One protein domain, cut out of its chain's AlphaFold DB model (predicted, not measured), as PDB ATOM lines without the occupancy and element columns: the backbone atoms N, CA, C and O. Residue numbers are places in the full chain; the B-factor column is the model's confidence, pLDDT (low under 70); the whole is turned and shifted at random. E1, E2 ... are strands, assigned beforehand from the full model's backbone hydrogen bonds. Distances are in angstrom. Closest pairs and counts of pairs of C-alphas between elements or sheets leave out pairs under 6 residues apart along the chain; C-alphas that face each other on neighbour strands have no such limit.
ATOM      1  N   PRO A  42     -51.166 -30.585  32.734       96.88
ATOM      2  CA  PRO A  42     -51.512 -31.839  33.397       96.88
ATOM      3  C   PRO A  42     -51.872 -31.702  34.883       96.88
ATOM      4  O   PRO A  42     -52.433 -32.642  35.436       96.88
ATOM      5  N   PHE A  43     -51.559 -30.576  35.536       96.94
ATOM      6  CA  PHE A  43     -51.880 -30.367  36.954       96.94
ATOM      7  C   PHE A  43     -53.347 -29.981  37.189       96.94
ATOM      8  O   PHE A  43     -53.821 -29.995  38.326       96.94
ATOM      9  N   ILE A  44     -54.108 -29.654  36.143       97.06
ATOM     10  CA  ILE A  44     -55.524 -29.315  36.291       97.06
ATOM     11  C   ILE A  44     -56.320 -30.563  36.705       97.06
ATOM     12  O   ILE A  44     -56.433 -31.524  35.949       97.06
ATOM     13  N   GLY A  45     -56.928 -30.513  37.896       95.62
ATOM     14  CA  GLY A  45     -57.808 -31.566  38.420       95.62
ATOM     15  C   GLY A  45     -57.103 -32.677  39.203       95.62
ATOM     16  O   GLY A  45     -57.739 -33.676  39.523       95.62
ATOM     17  N   VAL A  46     -55.812 -32.529  39.516       95.19
ATOM     18  CA  VAL A  46     -55.069 -33.537  40.298       95.19
ATOM     19  C   VAL A  46     -55.398 -33.507  41.797       95.19
ATOM     20  O   VAL A  46     -55.190 -34.498  42.485       95.19
ATOM     21  N   ASP A  47     -55.917 -32.383  42.294       92.75
ATOM     22  CA  ASP A  47     -56.322 -32.194  43.689       92.75
ATOM     23  C   ASP A  47     -57.845 -32.227  43.854       92.75
ATOM     24  O   ASP A  47     -58.602 -32.068  42.891       92.75
ATOM     25  N   TRP A  48     -58.282 -32.351  45.112       86.25
ATOM     26  CA  TRP A  48     -59.694 -32.428  45.498       86.25
ATOM     27  C   TRP A  48     -60.404 -33.590  44.783       86.25
ATOM     28  O   TRP A  48     -59.827 -34.662  44.627       86.25
ATOM     29  N   ASP A  49     -61.645 -33.388  44.347       87.19
ATOM     30  CA  ASP A  49     -62.483 -34.428  43.741       87.19
ATOM     31  C   ASP A  49     -62.221 -34.626  42.235       87.19
ATOM     32  O   ASP A  49     -63.007 -35.269  41.541       87.19
ATOM     33  N   GLY A  50     -61.158 -34.024  41.687       92.25
ATOM     34  CA  GLY A  50     -60.833 -34.173  40.269       92.25
ATOM     35  C   GLY A  50     -60.249 -35.548  39.943       92.25
ATOM     36  O   GLY A  50     -60.581 -36.126  38.909       92.25
ATOM     37  N   GLU A  51     -59.399 -36.072  40.834       92.44
ATOM     38  CA  GLU A  51     -58.775 -37.399  40.727       92.44
ATOM     39  C   GLU A  51     -58.131 -37.662  39.350       92.44
ATOM     40  O   GLU A  51     -58.148 -38.780  38.823       92.44
ATOM     41  N   VAL A  52     -57.584 -36.613  38.726       95.38
ATOM     42  CA  VAL A  52     -56.896 -36.716  37.439       95.38
ATOM     43  C   VAL A  52     -55.522 -37.339  37.651       95.38
ATOM     44  O   VAL A  52     -54.740 -36.909  38.496       95.38
ATOM     45  N   PHE A  53     -55.210 -38.346  36.838       94.56
ATOM     46  CA  PHE A  53     -53.877 -38.936  36.787       94.56
ATOM     47  C   PHE A  53     -52.840 -37.899  36.346       94.56
ATOM     48  O   PHE A  53     -52.951 -37.345  35.248       94.56
ATOM     49  N   LEU A  54     -51.782 -37.733  37.143       96.56
ATOM     50  CA  LEU A  54     -50.576 -37.032  36.726       96.56
ATOM     51  C   LEU A  54     -49.486 -38.037  36.349       96.56
ATOM     52  O   LEU A  54     -49.085 -38.866  37.157       96.56
ATOM     53  N   GLY A  55     -48.965 -37.933  35.129       96.69
ATOM     54  CA  GLY A  55     -47.843 -38.745  34.677       96.69
ATOM     55  C   GLY A  55     -47.754 -38.839  33.160       96.69
ATOM     56  O   GLY A  55     -48.460 -38.160  32.412       96.69
ATOM     57  N   ALA A  56     -46.873 -39.710  32.686       98.25
ATOM     58  CA  ALA A  56     -46.658 -39.942  31.275       98.25
ATOM     59  C   ALA A  56     -47.624 -40.988  30.705       98.25
ATOM     60  O   ALA A  56     -47.683 -42.143  31.138       98.25
ATOM     61  N   THR A  57     -48.342 -40.596  29.657       98.12
ATOM     62  CA  THR A  57     -49.123 -41.506  28.821       98.12
ATOM     63  C   THR A  57     -49.281 -40.929  27.416       98.12
ATOM     64  O   THR A  57     -49.162 -39.721  27.204       98.12
ATOM     65  N   VAL A  58     -49.562 -41.796  26.448       97.69
ATOM     66  CA  VAL A  58     -49.990 -41.405  25.097       97.69
ATOM     67  C   VAL A  58     -51.510 -41.544  24.983       97.69
ATOM     68  O   VAL A  58     -52.102 -42.318  25.741       97.69
ATOM     69  N   PRO A  59     -52.172 -40.880  24.017       96.81
ATOM     70  CA  PRO A  59     -53.609 -41.039  23.817       96.81
ATOM     71  C   PRO A  59     -54.023 -42.515  23.712       96.81
ATOM     72  O   PRO A  59     -53.553 -43.257  22.838       96.81
ATOM     73  N   PHE A  60     -54.913 -42.931  24.619       96.69
ATOM     74  CA  PHE A  60     -55.416 -44.307  24.739       96.69
ATOM     75  C   PHE A  60     -54.313 -45.357  24.990       96.69
ATOM     76  O   PHE A  60     -54.398 -46.494  24.522       96.69
ATOM     77  N   GLY A  61     -53.249 -44.969  25.697       97.69
ATOM     78  CA  GLY A  61     -52.186 -45.863  26.144       97.69
ATOM     79  C   GLY A  61     -52.638 -46.823  27.250       97.69
ATOM     80  O   GLY A  61     -53.433 -46.470  28.129       97.69
ATOM     81  N   MET A  62     -52.097 -48.043  27.211       97.88
ATOM     82  CA  MET A  62     -52.206 -49.010  28.304       97.88
ATOM     83  C   MET A  62     -51.427 -48.506  29.520       97.88
ATOM     84  O   MET A  62     -51.976 -48.458  30.616       97.88
ATOM     85  N   VAL A  63     -50.179 -48.083  29.298       98.25
ATOM     86  CA  VAL A  63     -49.314 -47.540  30.349       98.25
ATOM     87  C   VAL A  63     -49.742 -46.122  30.709       98.25
ATOM     88  O   VAL A  63     -49.927 -45.263  29.841       98.25
ATOM     89  N   LYS A  64     -49.870 -45.898  32.011       97.69
ATOM     90  CA  LYS A  64     -50.046 -44.598  32.655       97.69
ATOM     91  C   LYS A  64     -49.004 -44.545  33.756       97.69
ATOM     92  O   LYS A  64     -49.265 -44.976  34.872       97.69
ATOM     93  N   LEU A  65     -47.797 -44.143  33.378       98.69
ATOM     94  CA  LEU A  65     -46.634 -44.161  34.251       98.69
ATOM     95  C   LEU A  65     -46.571 -42.842  35.016       98.69
ATOM     96  O   LEU A  65     -46.334 -41.797  34.410       98.69
ATOM     97  N   GLY A  66     -46.792 -42.881  36.322       98.19
ATOM     98  CA  GLY A  66     -46.838 -41.682  37.153       98.19
ATOM     99  C   GLY A  66     -46.430 -41.962  38.595       98.19
ATOM    100  O   GLY A  66     -46.252 -43.124  38.954       98.19
ATOM    101  N   PRO A  67     -46.208 -40.905  39.388       98.38
ATOM    102  CA  PRO A  67     -45.906 -41.014  40.809       98.38
ATOM    103  C   PRO A  67     -47.097 -41.527  41.621       98.38
ATOM    104  O   PRO A  67     -48.225 -41.080  41.425       98.38
ATOM    105  N   ASP A  68     -46.789 -42.358  42.611       98.25
ATOM    106  CA  ASP A  68     -47.703 -42.734  43.683       98.25
ATOM    107  C   ASP A  68     -47.318 -41.955  44.944       98.25
ATOM    108  O   ASP A  68     -46.206 -42.083  45.467       98.25
ATOM    109  N   VAL A  69     -48.225 -41.107  45.412       97.75
ATOM    110  CA  VAL A  69     -48.014 -40.175  46.519       97.75
ATOM    111  C   VAL A  69     -48.700 -40.696  47.771       97.75
ATOM    112  O   VAL A  69     -49.816 -41.216  47.731       97.75
ATOM    113  N   ARG A  70     -48.048 -40.512  48.916       96.62
ATOM    114  CA  ARG A  70     -48.662 -40.652  50.235       96.62
ATOM    115  C   ARG A  70     -48.760 -39.299  50.929       96.62
ATOM    116  O   ARG A  70     -47.905 -38.432  50.753       96.62
ATOM    117  N   THR A  71     -49.769 -39.134  51.766       96.19
ATOM    118  CA  THR A  71     -49.855 -38.025  52.714       96.19
ATOM    119  C   THR A  71     -48.757 -38.129  53.779       96.19
ATOM    120  O   THR A  71     -48.199 -39.200  54.023       96.19
ATOM    121  N   TYR A  72     -48.479 -37.026  54.476       94.44
ATOM    122  CA  TYR A  72     -47.481 -37.004  55.556       94.44
ATOM    123  C   TYR A  72     -47.862 -37.864  56.776       94.44
ATOM    124  O   TYR A  72     -46.986 -38.257  57.539       94.44
ATOM    125  N   ASP A  73     -49.148 -38.192  56.958       94.19
ATOM    126  CA  ASP A  73     -49.614 -39.176  57.950       94.19
ATOM    127  C   ASP A  73     -49.560 -40.629  57.432       94.19
ATOM    128  O   ASP A  73     -50.010 -41.550  58.112       94.19
ATOM    129  N   GLY A  74     -48.977 -40.850  56.249       93.00
ATOM    130  CA  GLY A  74     -48.640 -42.168  55.719       93.00
ATOM    131  C   GLY A  74     -49.748 -42.869  54.936       93.00
ATOM    132  O   GLY A  74     -49.612 -44.057  54.651       93.00
ATOM    133  N   LYS A  75     -50.832 -42.176  54.569       93.69
ATOM    134  CA  LYS A  75     -51.916 -42.754  53.761       93.69
ATOM    135  C   LYS A  75     -51.620 -42.581  52.277       93.69
ATOM    136  O   LYS A  75     -51.316 -41.481  51.828       93.69
ATOM    137  N   LEU A  76     -51.745 -43.657  51.507       94.69
ATOM    138  CA  LEU A  76     -51.648 -43.588  50.049       94.69
ATOM    139  C   LEU A  76     -52.809 -42.784  49.459       94.69
ATOM    140  O   LEU A  76     -53.961 -42.927  49.879       94.69
ATOM    141  N   ILE A  77     -52.495 -41.953  48.468       95.00
ATOM    142  CA  ILE A  77     -53.491 -41.237  47.683       95.00
ATOM    143  C   ILE A  77     -54.102 -42.206  46.675       95.00
ATOM    144  O   ILE A  77     -53.417 -42.753  45.815       95.00
ATOM    145  N   LYS A  78     -55.417 -42.409  46.761       93.88
ATOM    146  CA  LYS A  78     -56.118 -43.468  46.023       93.88
ATOM    147  C   LYS A  78     -56.188 -43.255  44.504       93.88
ATOM    148  O   LYS A  78     -56.454 -44.216  43.782       93.88
ATOM    149  N   SER A  79     -55.988 -42.024  44.032       92.88
ATOM    150  CA  SER A  79     -55.859 -41.650  42.613       92.88
ATOM    151  C   SER A  79     -54.407 -41.703  42.109       92.88
ATOM    152  O   SER A  79     -54.167 -41.547  40.914       92.88
ATOM    153  N   GLY A  80     -53.437 -41.916  43.005       95.94
ATOM    154  CA  GLY A  80     -52.000 -41.890  42.730       95.94
ATOM    155  C   GLY A  80     -51.345 -40.559  43.071       95.94
ATOM    156  O   GLY A  80     -50.257 -40.545  43.632       95.94
ATOM    157  N   TYR A  81     -52.020 -39.429  42.856       96.81
ATOM    158  CA  TYR A  81     -51.410 -38.110  43.024       96.81
ATOM    159  C   TYR A  81     -52.248 -37.162  43.879       96.81
ATOM    160  O   TYR A  81     -53.464 -37.090  43.740       96.81
ATOM    161  N   HIS A  82     -51.558 -36.383  44.707       95.44
ATOM    162  CA  HIS A  82     -52.040 -35.147  45.318       95.44
ATOM    163  C   HIS A  82     -50.883 -34.144  45.312       95.44
ATOM    164  O   HIS A  82     -49.732 -34.574  45.367       95.44
ATOM    165  N   SER A  83     -51.127 -32.833  45.250       95.50
ATOM    166  CA  SER A  83     -50.080 -31.797  45.167       95.50
ATOM    167  C   SER A  83     -49.189 -31.720  46.407       95.50
ATOM    168  O   SER A  83     -48.041 -31.281  46.321       95.50
ATOM    169  N   THR A  84     -49.663 -32.212  47.549       95.06
ATOM    170  CA  THR A  84     -48.869 -32.350  48.777       95.06
ATOM    171  C   THR A  84     -48.643 -33.811  49.134       95.06
ATOM    172  O   THR A  84     -49.481 -34.663  48.841       95.06
ATOM    173  N   GLY A  85     -47.532 -34.082  49.817       97.06
ATOM    174  CA  GLY A  85     -47.159 -35.420  50.253       97.06
ATOM    175  C   GLY A  85     -45.781 -35.824  49.750       97.06
ATOM    176  O   GLY A  85     -44.963 -34.991  49.355       97.06
ATOM    177  N   GLU A  86     -45.531 -37.123  49.788       98.44
ATOM    178  CA  GLU A  86     -44.245 -37.730  49.465       98.44
ATOM    179  C   GLU A  86     -44.430 -38.816  48.413       98.44
ATOM    180  O   GLU A  86     -45.407 -39.564  48.453       98.44
ATOM    181  N   VAL A  87     -43.482 -38.923  47.485       98.56
ATOM    182  CA  VAL A  87     -43.493 -39.971  46.460       98.56
ATOM    183  C   VAL A  87     -43.032 -41.272  47.092       98.56
ATOM    184  O   VAL A  87     -41.969 -41.317  47.706       98.56
ATOM    185  N   VAL A  88     -43.817 -42.328  46.917       97.69
ATOM    186  CA  VAL A  88     -43.465 -43.706  47.286       97.69
ATOM    187  C   VAL A  88     -42.712 -44.392  46.146       97.69
ATOM    188  O   VAL A  88     -41.781 -45.156  46.383       97.69
ATOM    189  N   GLY A  89     -43.091 -44.098  44.905       98.31
ATOM    190  CA  GLY A  89     -42.474 -44.625  43.696       98.31
ATOM    191  C   GLY A  89     -43.293 -44.254  42.469       98.31
ATOM    192  O   GLY A  89     -44.087 -43.315  42.515       98.31
ATOM    193  N   PHE A  90     -43.090 -44.986  41.379       98.81
ATOM    194  CA  PHE A  90     -43.754 -44.750  40.104       98.81
ATOM    195  C   PHE A  90     -44.367 -46.048  39.571       98.81
ATOM    196  O   PHE A  90     -43.639 -46.948  39.132       98.81
ATOM    197  N   SER A  91     -45.694 -46.167  39.609       98.62
ATOM    198  CA  SER A  91     -46.411 -47.322  39.062       98.62
ATOM    199  C   SER A  91     -46.885 -47.107  37.625       98.62
ATOM    200  O   SER A  91     -46.922 -45.992  37.096       98.62
ATOM    201  N   HIS A  92     -47.208 -48.208  36.942       98.56
ATOM    202  CA  HIS A  92     -47.410 -48.216  35.489       98.56
ATOM    203  C   HIS A  92     -48.879 -48.158  35.057       98.56
ATOM    204  O   HIS A  92     -49.157 -47.995  33.862       98.56
ATOM    205  N   LEU A  93     -49.818 -48.311  35.994       97.81
ATOM    206  CA  LEU A  93     -51.254 -48.364  35.734       97.81
ATOM    207  C   LEU A  93     -52.000 -47.447  36.707       97.81
ATOM    208  O   LEU A  93     -51.848 -47.581  37.917       97.81
ATOM    209  N   HIS A  94     -52.856 -46.585  36.157       97.06
ATOM    210  CA  HIS A  94     -53.651 -45.600  36.892       97.06
ATOM    211  C   HIS A  94     -55.045 -45.430  36.268       97.06
ATOM    212  O   HIS A  94     -55.274 -45.775  35.103       97.06
ATOM    213  N   LEU A  95     -55.978 -44.871  37.034       94.31
ATOM    214  CA  LEU A  95     -57.232 -44.303  36.532       94.31
ATOM    215  C   LEU A  95     -57.134 -42.773  36.507       94.31
ATOM    216  O   LEU A  95     -56.247 -42.206  37.126       94.31
ATOM    217  N   SER A  96     -58.015 -42.118  35.749       94.69
ATOM    218  CA  SER A  96     -58.120 -40.656  35.714       94.69
ATOM    219  C   SER A  96     -59.590 -40.261  35.769       94.69
ATOM    220  O   SER A  96     -60.384 -40.818  35.005       94.69
ATOM    221  N   GLY A  97     -59.941 -39.334  36.661       91.94
ATOM    222  CA  GLY A  97     -61.329 -38.988  36.985       91.94
ATOM    223  C   GLY A  97     -62.003 -40.009  37.906       91.94
ATOM    224  O   GLY A  97     -63.213 -40.208  37.819       91.94
ATOM    225  N   GLY A  98     -61.205 -40.724  38.701       87.00
ATOM    226  CA  GLY A  98     -61.652 -41.767  39.614       87.00
ATOM    227  C   GLY A  98     -60.477 -42.364  40.388       87.00
ATOM    228  O   GLY A  98     -59.394 -42.557  39.830       87.00
ATOM    229  N   ALA A  99     -60.697 -42.709  41.648       87.06
ATOM    230  CA  ALA A  99     -59.724 -43.367  42.507       87.06
ATOM    231  C   ALA A  99     -60.041 -44.855  42.728       87.06
ATOM    232  O   ALA A  99     -61.042 -45.397  42.260       87.06
ATOM    233  N   GLY A 100     -59.175 -45.554  43.465       86.81
ATOM    234  CA  GLY A 100     -59.549 -46.857  44.020       86.81
ATOM    235  C   GLY A 100     -59.102 -48.077  43.219       86.81
ATOM    236  O   GLY A 100     -59.490 -49.193  43.563       86.81
ATOM    237  N   LYS A 101     -58.304 -47.913  42.155       93.62
ATOM    238  CA  LYS A 101     -57.798 -49.042  41.359       93.62
ATOM    239  C   LYS A 101     -56.397 -48.804  40.794       93.62
ATOM    240  O   LYS A 101     -56.012 -47.669  40.544       93.62
ATOM    241  N   TYR A 102     -55.690 -49.901  40.533       96.69
ATOM    242  CA  TYR A 102     -54.320 -49.971  40.030       96.69
ATOM    243  C   TYR A 102     -53.273 -49.487  41.043       96.69
ATOM    244  O   TYR A 102     -53.424 -49.783  42.229       96.69
ATOM    245  N   GLY A 103     -52.183 -48.859  40.593       97.19
ATOM    246  CA  GLY A 103     -50.928 -48.769  41.345       97.19
ATOM    247  C   GLY A 103     -49.988 -49.942  41.085       97.19
ATOM    248  O   GLY A 103     -49.166 -50.281  41.922       97.19
ATOM    249  N   ASN A 104     -50.155 -50.673  39.979       97.75
ATOM    250  CA  ASN A 104     -49.447 -51.940  39.812       97.75
ATOM    251  C   ASN A 104     -48.087 -51.768  39.134       97.75
ATOM    252  O   ASN A 104     -47.923 -50.967  38.207       97.75
ATOM    253  N   ILE A 105     -47.158 -52.610  39.590       98.38
ATOM    254  CA  ILE A 105     -45.726 -52.598  39.288       98.38
ATOM    255  C   ILE A 105     -45.129 -51.229  39.623       98.38
ATOM    256  O   ILE A 105     -44.888 -50.412  38.731       98.38
ATOM    257  N   LEU A 106     -44.936 -50.972  40.920       98.25
ATOM    258  CA  LEU A 106     -44.284 -49.756  41.402       98.25
ATOM    259  C   LEU A 106     -42.771 -49.913  41.291       98.25
ATOM    260  O   LEU A 106     -42.209 -50.903  41.757       98.25
ATOM    261  N   VAL A 107     -42.122 -48.931  40.676       98.50
ATOM    262  CA  VAL A 107     -40.665 -48.860  40.556       98.50
ATOM    263  C   VAL A 107     -40.177 -47.599  41.251       98.50
ATOM    264  O   VAL A 107     -40.756 -46.532  41.048       98.50
ATOM    265  N   ALA A 108     -39.124 -47.693  42.061       98.00
ATOM    266  CA  ALA A 108     -38.559 -46.525  42.731       98.00
ATOM    267  C   ALA A 108     -37.022 -46.536  42.723       98.00
ATOM    268  O   ALA A 108     -36.412 -47.583  42.959       98.00
ATOM    269  N   PRO A 109     -36.376 -45.379  42.492       97.12
ATOM    270  CA  PRO A 109     -34.951 -45.223  42.715       97.12
ATOM    271  C   PRO A 109     -34.678 -44.926  44.196       97.12
ATOM    272  O   PRO A 109     -35.295 -44.043  44.790       97.12
ATOM    273  N   VAL A 110     -33.719 -45.634  44.782       96.31
ATOM    274  CA  VAL A 110     -33.293 -45.465  46.178       96.31
ATOM    275  C   VAL A 110     -31.773 -45.390  46.211       96.31
ATOM    276  O   VAL A 110     -31.104 -46.112  45.478       96.31
ATOM    277  N   THR A 111     -31.218 -44.531  47.060       95.50
ATOM    278  CA  THR A 111     -29.773 -44.474  47.324       95.50
ATOM    279  C   THR A 111     -29.474 -44.711  48.800       95.50
ATOM    280  O   THR A 111     -30.268 -44.355  49.677       95.50
ATOM    281  N   GLY A 112     -28.317 -45.310  49.077       92.69
ATOM    282  CA  GLY A 112     -27.877 -45.674  50.420       92.69
ATOM    283  C   GLY A 112     -28.532 -46.956  50.938       92.69
ATOM    284  O   GLY A 112     -28.972 -47.809  50.174       92.69
ATOM    285  N   ALA A 113     -28.586 -47.104  52.264       90.19
ATOM    286  CA  ALA A 113     -29.096 -48.317  52.896       90.19
ATOM    287  C   ALA A 113     -30.576 -48.571  52.551       90.19
ATOM    288  O   ALA A 113     -31.455 -47.789  52.917       90.19
ATOM    289  N   LEU A 114     -30.846 -49.699  51.889       89.25
ATOM    290  CA  LEU A 114     -32.189 -50.085  51.471       89.25
ATOM    291  C   LEU A 114     -33.052 -50.529  52.664       89.25
ATOM    292  O   LEU A 114     -32.739 -51.501  53.349       89.25
ATOM    293  N   GLN A 115     -34.182 -49.848  52.860       91.12
ATOM    294  CA  GLN A 115     -35.250 -50.241  53.782       91.12
ATOM    295  C   GLN A 115     -36.533 -50.451  52.966       91.12
ATOM    296  O   GLN A 115     -37.239 -49.481  52.708       91.12
ATOM    297  N   PRO A 116     -36.853 -51.681  52.518       86.50
ATOM    298  CA  PRO A 116     -37.928 -51.909  51.543       86.50
ATOM    299  C   PRO A 116     -39.314 -51.401  51.964       86.50
ATOM    300  O   PRO A 116     -40.132 -51.071  51.114       86.50
ATOM    301  N   THR A 117     -39.579 -51.313  53.268       87.69
ATOM    302  CA  THR A 117     -40.843 -50.803  53.825       87.69
ATOM    303  C   THR A 117     -40.873 -49.279  53.986       87.69
ATOM    304  O   THR A 117     -41.906 -48.726  54.353       87.69
ATOM    305  N   ASP A 118     -39.749 -48.599  53.757       92.56
ATOM    306  CA  ASP A 118     -39.579 -47.158  53.921       92.56
ATOM    307  C   ASP A 118     -38.712 -46.574  52.789       92.56
ATOM    308  O   ASP A 118     -37.548 -46.212  52.970       92.56
ATOM    309  N   ILE A 119     -39.311 -46.496  51.598       94.69
ATOM    310  CA  ILE A 119     -38.656 -45.990  50.380       94.69
ATOM    311  C   ILE A 119     -39.200 -44.637  49.896       94.69
ATOM    312  O   ILE A 119     -38.896 -44.200  48.790       94.69
ATOM    313  N   HIS A 120     -40.050 -43.978  50.685       96.88
ATOM    314  CA  HIS A 120     -40.669 -42.726  50.262       96.88
ATOM    315  C   HIS A 120     -39.681 -41.557  50.344       96.88
ATOM    316  O   HIS A 120     -38.775 -41.538  51.182       96.88
ATOM    317  N   SER A 121     -39.892 -40.546  49.505       97.81
ATOM    318  CA  SER A 121     -39.101 -39.321  49.497       97.81
ATOM    319  C   SER A 121     -39.999 -38.092  49.385       97.81
ATOM    320  O   SER A 121     -40.905 -38.072  48.543       97.81
ATOM    321  N   PRO A 122     -39.694 -37.005  50.120       98.06
ATOM    322  CA  PRO A 122     -40.193 -35.695  49.752       98.06
ATOM    323  C   PRO A 122     -39.761 -35.364  48.323       98.06
ATOM    324  O   PRO A 122     -38.705 -35.807  47.846       98.06
ATOM    325  N   ARG A 123     -40.595 -34.584  47.646       97.06
ATOM    326  CA  ARG A 123     -40.428 -34.239  46.238       97.06
ATOM    327  C   ARG A 123     -40.343 -32.731  46.034       97.06
ATOM    328  O   ARG A 123     -40.926 -31.965  46.799       97.06
ATOM    329  N   SER A 124     -39.628 -32.314  45.000       98.25
ATOM    330  CA  SER A 124     -39.535 -30.920  44.558       98.25
ATOM    331  C   SER A 124     -39.320 -30.847  43.048       98.25
ATOM    332  O   SER A 124     -39.187 -31.873  42.381       98.25
ATOM    333  N   ASP A 125     -39.278 -29.629  42.504       97.81
ATOM    334  CA  ASP A 125     -38.911 -29.357  41.105       97.81
ATOM    335  C   ASP A 125     -39.703 -30.194  40.091       97.81
ATOM    336  O   ASP A 125     -39.148 -30.732  39.120       97.81
ATOM    337  N   GLU A 126     -41.004 -30.322  40.363       98.25
ATOM    338  CA  GLU A 126     -41.935 -31.065  39.530       98.25
ATOM    339  C   GLU A 126     -42.211 -30.338  38.218       98.25
ATOM    340  O   GLU A 126     -42.417 -29.126  38.175       98.25
ATOM    341  N   ALA A 127     -42.230 -31.108  37.136       98.25
ATOM    342  CA  ALA A 127     -42.605 -30.633  35.817       98.25
ATOM    343  C   ALA A 127     -43.434 -31.706  35.117       98.25
ATOM    344  O   ALA A 127     -43.042 -32.872  35.083       98.25
ATOM    345  N   ALA A 128     -44.551 -31.309  34.517       98.19
ATOM    346  CA  ALA A 128     -45.397 -32.195  33.733       98.19
ATOM    347  C   ALA A 128     -45.772 -31.527  32.410       98.19
ATOM    348  O   ALA A 128     -46.016 -30.326  32.346       98.19
ATOM    349  N   SER A 129     -45.805 -32.317  31.343       97.94
ATOM    350  CA  SER A 129     -46.352 -31.924  30.041       97.94
ATOM    351  C   SER A 129     -46.900 -33.165  29.333       97.94
ATOM    352  O   SER A 129     -46.808 -34.278  29.853       97.94
ATOM    353  N   VAL A 130     -47.506 -33.008  28.156       97.38
ATOM    354  CA  VAL A 130     -48.090 -34.141  27.420       97.38
ATOM    355  C   VAL A 130     -47.047 -35.247  27.199       97.38
ATOM    356  O   VAL A 130     -46.091 -35.071  26.447       97.38
ATOM    357  N   GLY A 131     -47.254 -36.402  27.839       97.56
ATOM    358  CA  GLY A 131     -46.382 -37.575  27.712       97.56
ATOM    359  C   GLY A 131     -45.090 -37.530  28.537       97.56
ATOM    360  O   GLY A 131     -44.231 -38.392  28.332       97.56
ATOM    361  N   TYR A 132     -44.940 -36.573  29.458       98.69
ATOM    362  CA  TYR A 132     -43.745 -36.425  30.290       98.69
ATOM    363  C   TYR A 132     -44.077 -35.965  31.712       98.69
ATOM    364  O   TYR A 132     -44.875 -35.050  31.912       98.69
ATOM    365  N   TYR A 133     -43.397 -36.554  32.690       98.81
ATOM    366  CA  TYR A 133     -43.390 -36.090  34.075       98.81
ATOM    367  C   TYR A 133     -41.972 -36.164  34.632       98.81
ATOM    368  O   TYR A 133     -41.216 -37.070  34.289       98.81
ATOM    369  N   ALA A 134     -41.611 -35.240  35.509       98.81
ATOM    370  CA  ALA A 134     -40.364 -35.289  36.244       98.81
ATOM    371  C   ALA A 134     -40.508 -34.705  37.642       98.81
ATOM    372  O   ALA A 134     -41.314 -33.807  37.869       98.81
ATOM    373  N   THR A 135     -39.672 -35.188  38.556       98.81
ATOM    374  CA  THR A 135     -39.579 -34.701  39.931       98.81
ATOM    375  C   THR A 135     -38.180 -34.929  40.495       98.81
ATOM    376  O   THR A 135     -37.424 -35.771  40.003       98.81
ATOM    377  N   TYR A 136     -37.816 -34.174  41.523       98.69
ATOM    378  CA  TYR A 136     -36.611 -34.390  42.308       98.69
ATOM    379  C   TYR A 136     -36.960 -35.010  43.661       98.69
ATOM    380  O   TYR A 136     -37.713 -34.437  44.442       98.69
ATOM    381  N   LEU A 137     -36.391 -36.180  43.942       98.44
ATOM    382  CA  LEU A 137     -36.575 -36.932  45.181       98.44
ATOM    383  C   LEU A 137     -35.478 -36.523  46.165       98.44
ATOM    384  O   LEU A 137     -34.327 -36.955  46.046       98.44
ATOM    385  N   SER A 138     -35.814 -35.651  47.118       97.31
ATOM    386  CA  SER A 138     -34.824 -34.984  47.967       97.31
ATOM    387  C   SER A 138     -34.113 -35.928  48.939       97.31
ATOM    388  O   SER A 138     -32.911 -35.758  49.149       97.31
ATOM    389  N   ARG A 139     -34.798 -36.961  49.458       96.00
ATOM    390  CA  ARG A 139     -34.196 -37.991  50.328       96.00
ATOM    391  C   ARG A 139     -33.053 -38.714  49.622       96.00
ATOM    392  O   ARG A 139     -32.018 -38.954  50.233       96.00
ATOM    393  N   TYR A 140     -33.232 -39.013  48.337       96.62
ATOM    394  CA  TYR A 140     -32.280 -39.789  47.534       96.62
ATOM    395  C   TYR A 140     -31.417 -38.943  46.606       96.62
ATOM    396  O   TYR A 140     -30.615 -39.484  45.847       96.62
ATOM    397  N   ARG A 141     -31.600 -37.619  46.621       96.69
ATOM    398  CA  ARG A 141     -30.897 -36.668  45.748       96.69
ATOM    399  C   ARG A 141     -30.922 -37.093  44.275       96.69
ATOM    400  O   ARG A 141     -29.913 -37.035  43.564       96.69
ATOM    401  N   THR A 142     -32.087 -37.572  43.845       98.06
ATOM    402  CA  THR A 142     -32.270 -38.241  42.557       98.06
ATOM    403  C   THR A 142     -33.341 -37.532  41.746       98.06
ATOM    404  O   THR A 142     -34.466 -37.346  42.205       98.06
ATOM    405  N   ARG A 143     -33.001 -37.152  40.513       98.56
ATOM    406  CA  ARG A 143     -33.981 -36.687  39.527       98.56
ATOM    407  C   ARG A 143     -34.635 -37.906  38.886       98.56
ATOM    408  O   ARG A 143     -33.920 -38.741  38.341       98.56
ATOM    409  N   ALA A 144     -35.959 -37.976  38.917       98.81
ATOM    410  CA  ALA A 144     -36.741 -38.970  38.196       98.81
ATOM    411  C   ALA A 144     -37.476 -38.313  37.029       98.81
ATOM    412  O   ALA A 144     -38.067 -37.245  37.181       98.81
ATOM    413  N   GLU A 145     -37.430 -38.952  35.865       98.88
ATOM    414  CA  GLU A 145     -38.099 -38.507  34.648       98.88
ATOM    415  C   GLU A 145     -38.810 -39.688  33.992       98.88
ATOM    416  O   GLU A 145     -38.238 -40.768  33.850       98.88
ATOM    417  N   LEU A 146     -40.054 -39.474  33.583       98.88
ATOM    418  CA  LEU A 146     -40.963 -40.497  33.093       98.88
ATOM    419  C   LEU A 146     -41.465 -40.108  31.705       98.88
ATOM    420  O   LEU A 146     -41.887 -38.973  31.477       98.88
ATOM    421  N   THR A 147     -41.486 -41.068  30.786       98.81
ATOM    422  CA  THR A 147     -42.242 -40.980  29.533       98.81
ATOM    423  C   THR A 147     -42.869 -42.335  29.203       98.81
ATOM    424  O   THR A 147     -42.560 -43.341  29.842       98.81
ATOM    425  N   ALA A 148     -43.781 -42.398  28.236       98.50
ATOM    426  CA  ALA A 148     -44.469 -43.639  27.912       98.50
ATOM    427  C   ALA A 148     -44.775 -43.775  26.418       98.50
ATOM    428  O   ALA A 148     -45.072 -42.807  25.723       98.50
ATOM    429  N   SER A 149     -44.757 -45.018  25.948       98.25
ATOM    430  CA  SER A 149     -45.368 -45.457  24.697       98.25
ATOM    431  C   SER A 149     -46.767 -46.032  24.971       98.25
ATOM    432  O   SER A 149     -47.279 -45.992  26.090       98.25
ATOM    433  N   ARG A 150     -47.404 -46.638  23.960       98.25
ATOM    434  CA  ARG A 150     -48.705 -47.305  24.143       98.25
ATOM    435  C   ARG A 150     -48.682 -48.424  25.191       98.25
ATOM    436  O   ARG A 150     -49.727 -48.668  25.784       98.25
ATOM    437  N   ARG A 151     -47.561 -49.136  25.371       98.25
ATOM    438  CA  ARG A 151     -47.455 -50.336  26.236       98.25
ATOM    439  C   ARG A 151     -46.157 -50.412  27.050       98.25
ATOM    440  O   ARG A 151     -45.912 -51.425  27.687       98.25
ATOM    441  N   THR A 152     -45.337 -49.367  27.029       98.44
ATOM    442  CA  THR A 152     -44.027 -49.353  27.694       98.44
ATOM    443  C   THR A 152     -43.847 -48.029  28.411       98.44
ATOM    444  O   THR A 152     -44.046 -46.984  27.797       98.44
ATOM    445  N   GLY A 153     -43.476 -48.070  29.689       98.50
ATOM    446  CA  GLY A 153     -42.977 -46.906  30.417       98.50
ATOM    447  C   GLY A 153     -41.460 -46.822  30.282       98.50
ATOM    448  O   GLY A 153     -40.791 -47.852  30.248       98.50
ATOM    449  N   LEU A 154     -40.921 -45.614  30.170       98.69
ATOM    450  CA  LEU A 154     -39.489 -45.354  30.233       98.69
ATOM    451  C   LEU A 154     -39.231 -44.446  31.429       98.69
ATOM    452  O   LEU A 154     -39.882 -43.410  31.575       98.69
ATOM    453  N   GLN A 155     -38.276 -44.844  32.260       98.81
ATOM    454  CA  GLN A 155     -37.871 -44.118  33.454       98.81
ATOM    455  C   GLN A 155     -36.390 -43.791  33.342       98.81
ATOM    456  O   GLN A 155     -35.589 -44.659  33.002       98.81
ATOM    457  N   ARG A 156     -36.030 -42.538  33.608       98.69
ATOM    458  CA  ARG A 156     -34.643 -42.090  33.693       98.69
ATOM    459  C   ARG A 156     -34.396 -41.536  35.082       98.69
ATOM    460  O   ARG A 156     -35.104 -40.633  35.528       98.69
ATOM    461  N   TYR A 157     -33.368 -42.060  35.736       98.44
ATOM    462  CA  TYR A 157     -32.929 -41.602  37.044       98.44
ATOM    463  C   TYR A 157     -31.544 -40.976  36.931       98.44
ATOM    464  O   TYR A 157     -30.618 -41.594  36.413       98.44
ATOM    465  N   THR A 158     -31.403 -39.741  37.407       97.88
ATOM    466  CA  THR A 158     -30.100 -39.075  37.521       97.88
ATOM    467  C   THR A 158     -29.744 -38.961  38.993       97.88
ATOM    468  O   THR A 158     -30.304 -38.133  39.716       97.88
ATOM    469  N   PHE A 159     -28.827 -39.818  39.430       96.31
ATOM    470  CA  PHE A 159     -28.307 -39.841  40.792       96.31
ATOM    471  C   PHE A 159     -27.218 -38.772  40.946       96.31
ATOM    472  O   PHE A 159     -26.216 -38.802  40.236       96.31
ATOM    473  N   THR A 160     -27.409 -37.813  41.857       89.81
ATOM    474  CA  THR A 160     -26.417 -36.737  42.082       89.81
ATOM    475  C   THR A 160     -25.252 -37.201  42.964       89.81
ATOM    476  O   THR A 160     -24.136 -36.709  42.833       89.81
ATOM    477  N   ASP A 161     -25.519 -38.154  43.855       81.81
ATOM    478  CA  ASP A 161     -24.536 -38.859  44.676       81.81
ATOM    479  C   ASP A 161     -24.988 -40.320  44.738       81.81
ATOM    480  O   ASP A 161     -25.904 -40.662  45.485       81.81
ATOM    481  N   ALA A 162     -24.471 -41.137  43.817       73.81
ATOM    482  CA  ALA A 162     -25.044 -42.454  43.554       73.81
ATOM    483  C   ALA A 162     -24.843 -43.427  44.719       73.81
ATOM    484  O   ALA A 162     -25.753 -44.206  44.986       73.81
ATOM    485  N   GLY A 163     -23.699 -43.360  45.417       85.50
ATOM    486  CA  GLY A 163     -23.336 -44.312  46.470       85.50
ATOM    487  C   GLY A 163     -23.738 -45.748  46.109       85.50
ATOM    488  O   GLY A 163     -23.480 -46.210  44.995       85.50
ATOM    489  N   ASP A 164     -24.439 -46.404  47.032       90.31
ATOM    490  CA  ASP A 164     -25.213 -47.612  46.742       90.31
ATOM    491  C   ASP A 164     -26.563 -47.214  46.126       90.31
ATOM    492  O   ASP A 164     -27.476 -46.788  46.834       90.31
ATOM    493  N   ALA A 165     -26.684 -47.316  44.801       94.50
ATOM    494  CA  ALA A 165     -27.924 -47.035  44.081       94.50
ATOM    495  C   ALA A 165     -28.726 -48.320  43.836       94.50
ATOM    496  O   ALA A 165     -28.194 -49.350  43.419       94.50
ATOM    497  N   HIS A 166     -30.035 -48.230  44.041       95.12
ATOM    498  CA  HIS A 166     -30.984 -49.320  43.888       95.12
ATOM    499  C   HIS A 166     -32.169 -48.873  43.034       95.12
ATOM    500  O   HIS A 166     -32.647 -47.743  43.141       95.12
ATOM    501  N   VAL A 167     -32.685 -49.797  42.229       96.31
ATOM    502  CA  VAL A 167     -34.009 -49.690  41.614       96.31
ATOM    503  C   VAL A 167     -34.858 -50.796  42.221       96.31
ATOM    504  O   VAL A 167     -34.560 -51.977  42.047       96.31
ATOM    505  N   THR A 168     -35.877 -50.421  42.987       96.81
ATOM    506  CA  THR A 168     -36.796 -51.373  43.614       96.81
ATOM    507  C   THR A 168     -37.982 -51.632  42.698       96.81
ATOM    508  O   THR A 168     -38.391 -50.753  41.941       96.81
ATOM    509  N   VAL A 169     -38.536 -52.843  42.772       97.38
ATOM    510  CA  VAL A 169     -39.791 -53.204  42.106       97.38
ATOM    511  C   VAL A 169     -40.712 -53.844  43.130       97.38
ATOM    512  O   VAL A 169     -40.405 -54.908  43.666       97.38
ATOM    513  N   ASP A 170     -41.834 -53.187  43.401       97.00
ATOM    514  CA  ASP A 170     -42.848 -53.653  44.337       97.00
ATOM    515  C   ASP A 170     -44.073 -54.175  43.574       97.00
ATOM    516  O   ASP A 170     -44.809 -53.428  42.918       97.00
ATOM    517  N   LEU A 171     -44.284 -55.492  43.661       97.56
ATOM    518  CA  LEU A 171     -45.462 -56.148  43.097       97.56
ATOM    519  C   LEU A 171     -46.687 -56.050  44.006       97.56
ATOM    520  O   LEU A 171     -47.800 -56.184  43.511       97.56
ATOM    521  N   GLN A 172     -46.519 -55.840  45.308       96.12
ATOM    522  CA  GLN A 172     -47.635 -55.743  46.242       96.12
ATOM    523  C   GLN A 172     -48.350 -54.390  46.144       96.12
ATOM    524  O   GLN A 172     -49.520 -54.302  46.527       96.12
ATOM    525  N   HIS A 173     -47.682 -53.361  45.614       96.56
ATOM    526  CA  HIS A 173     -48.237 -52.014  45.526       96.56
ATOM    527  C   HIS A 173     -49.604 -51.960  44.819       96.56
ATOM    528  O   HIS A 173     -49.842 -52.593  43.781       96.56
ATOM    529  N   ALA A 174     -50.508 -51.186  45.422       96.75
ATOM    530  CA  ALA A 174     -51.817 -50.825  44.901       96.75
ATOM    531  C   ALA A 174     -52.310 -49.539  45.596       96.75
ATOM    532  O   ALA A 174     -52.118 -49.368  46.801       96.75
ATOM    533  N   LEU A 175     -52.988 -48.659  44.857       95.31
ATOM    534  CA  LEU A 175     -53.355 -47.308  45.321       95.31
ATOM    535  C   LEU A 175     -54.454 -47.265  46.385       95.31
ATOM    536  O   LEU A 175     -54.531 -46.329  47.173       95.31
ATOM    537  N   ASN A 176     -55.318 -48.277  46.419       93.94
ATOM    538  CA  ASN A 176     -56.373 -48.385  47.418       93.94
ATOM    539  C   ASN A 176     -56.327 -49.767  48.043       93.94
ATOM    540  O   ASN A 176     -56.629 -50.756  47.379       93.94
ATOM    541  N   THR A 177     -55.904 -49.819  49.298       90.44
ATOM    542  CA  THR A 177     -55.728 -51.046  50.073       90.44
ATOM    543  C   THR A 177     -56.391 -50.866  51.434       90.44
ATOM    544  O   THR A 177     -56.476 -49.753  51.953       90.44
ATOM    545  N   GLY A 178     -56.887 -51.963  52.005       89.69
ATOM    546  CA  GLY A 178     -57.650 -51.933  53.247       89.69
ATOM    547  C   GLY A 178     -58.591 -53.128  53.382       89.69
ATOM    548  O   GLY A 178     -58.340 -54.207  52.836       89.69
ATOM    549  N   THR A 179     -59.663 -52.946  54.155       88.44
ATOM    550  CA  THR A 179     -60.665 -53.977  54.473       88.44
ATOM    551  C   THR A 179     -62.069 -53.676  53.932       88.44
ATOM    552  O   THR A 179     -62.989 -54.461  54.165       88.44
ATOM    553  N   GLY A 180     -62.245 -52.570  53.212       91.50
ATOM    554  CA  GLY A 180     -63.485 -52.164  52.563       91.50
ATOM    555  C   GLY A 180     -63.800 -52.944  51.277       91.50
ATOM    556  O   GLY A 180     -62.959 -53.690  50.767       91.50
ATOM    557  N   PRO A 181     -65.027 -52.784  50.747       88.38
ATOM    558  CA  PRO A 181     -65.479 -53.488  49.544       88.38
ATOM    559  C   PRO A 181     -64.720 -53.056  48.279       88.38
ATOM    560  O   PRO A 181     -64.362 -53.893  47.459       88.38
ATOM    561  N   GLU A 182     -64.391 -51.768  48.167       92.62
ATOM    562  CA  GLU A 182     -63.697 -51.181  47.012       92.62
ATOM    563  C   GLU A 182     -62.163 -51.258  47.109       92.62
ATOM    564  O   GLU A 182     -61.441 -50.673  46.295       92.62
TER     565      GLU A 182
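What this domain is: This is residues 42 to 182 of the 235 residues of the protein "Glycoside hydrolase family 92 protein" of Rhodanobacter denitrificans (UniProt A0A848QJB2). Amid much loop and little regular structure, one curled sheet folds back on itself, E1 and E2 facing E5, E6 and E7 with E4 as hinge; a small sheet, E3 and E8, packs by E3 on E2. The 141 printed residues, 52 in eight strands, E1 to E8, have no named helix: all strand. The larger sheet runs E1 E2 E4 E5 E6 E7; both are antiparallel. The whole is compact, radius of gyration of the C-alphas 14.0 A, spanning 40 by 34 by 25 A.

How they stand to each other: E1, residues 66 to 70, and E2, 86 to 91, form a hairpin, N 68 and O 89 2.9 A apart. Closest C-alphas of E2 and E3, 106 to 111, are Ser 91 and Leu 106, 4.0 A. E4, 121 to 129, bends by 67 degrees at 125; N 87 and O 121 are 2.9 A apart. E4, E5, 132 to 137, E6, 142 to 148, and E7, 153 to 159, form a meander, successive antiparallel neighbours: N 124 and O 136, N 135 and O 144, N 145 and O 156, each 2.9 A. E8, 165 to 170, neighbours E3, N 110 and O 166 2.9 A apart.

Where its parts are: E1 begins at C-alpha 66, (-46.838, -41.682, 37.153); E8 ends at C-alpha 170, (-42.848, -53.653, 44.337). E4 measures 22.0 A.

The domain as a whole: The farthest C-alphas, Asp 161 and Pro 181, are 43.7 A apart. The printed part has no cut; links E1 to E2 and E2 to E3 are long. No printed residue is under pLDDT 70.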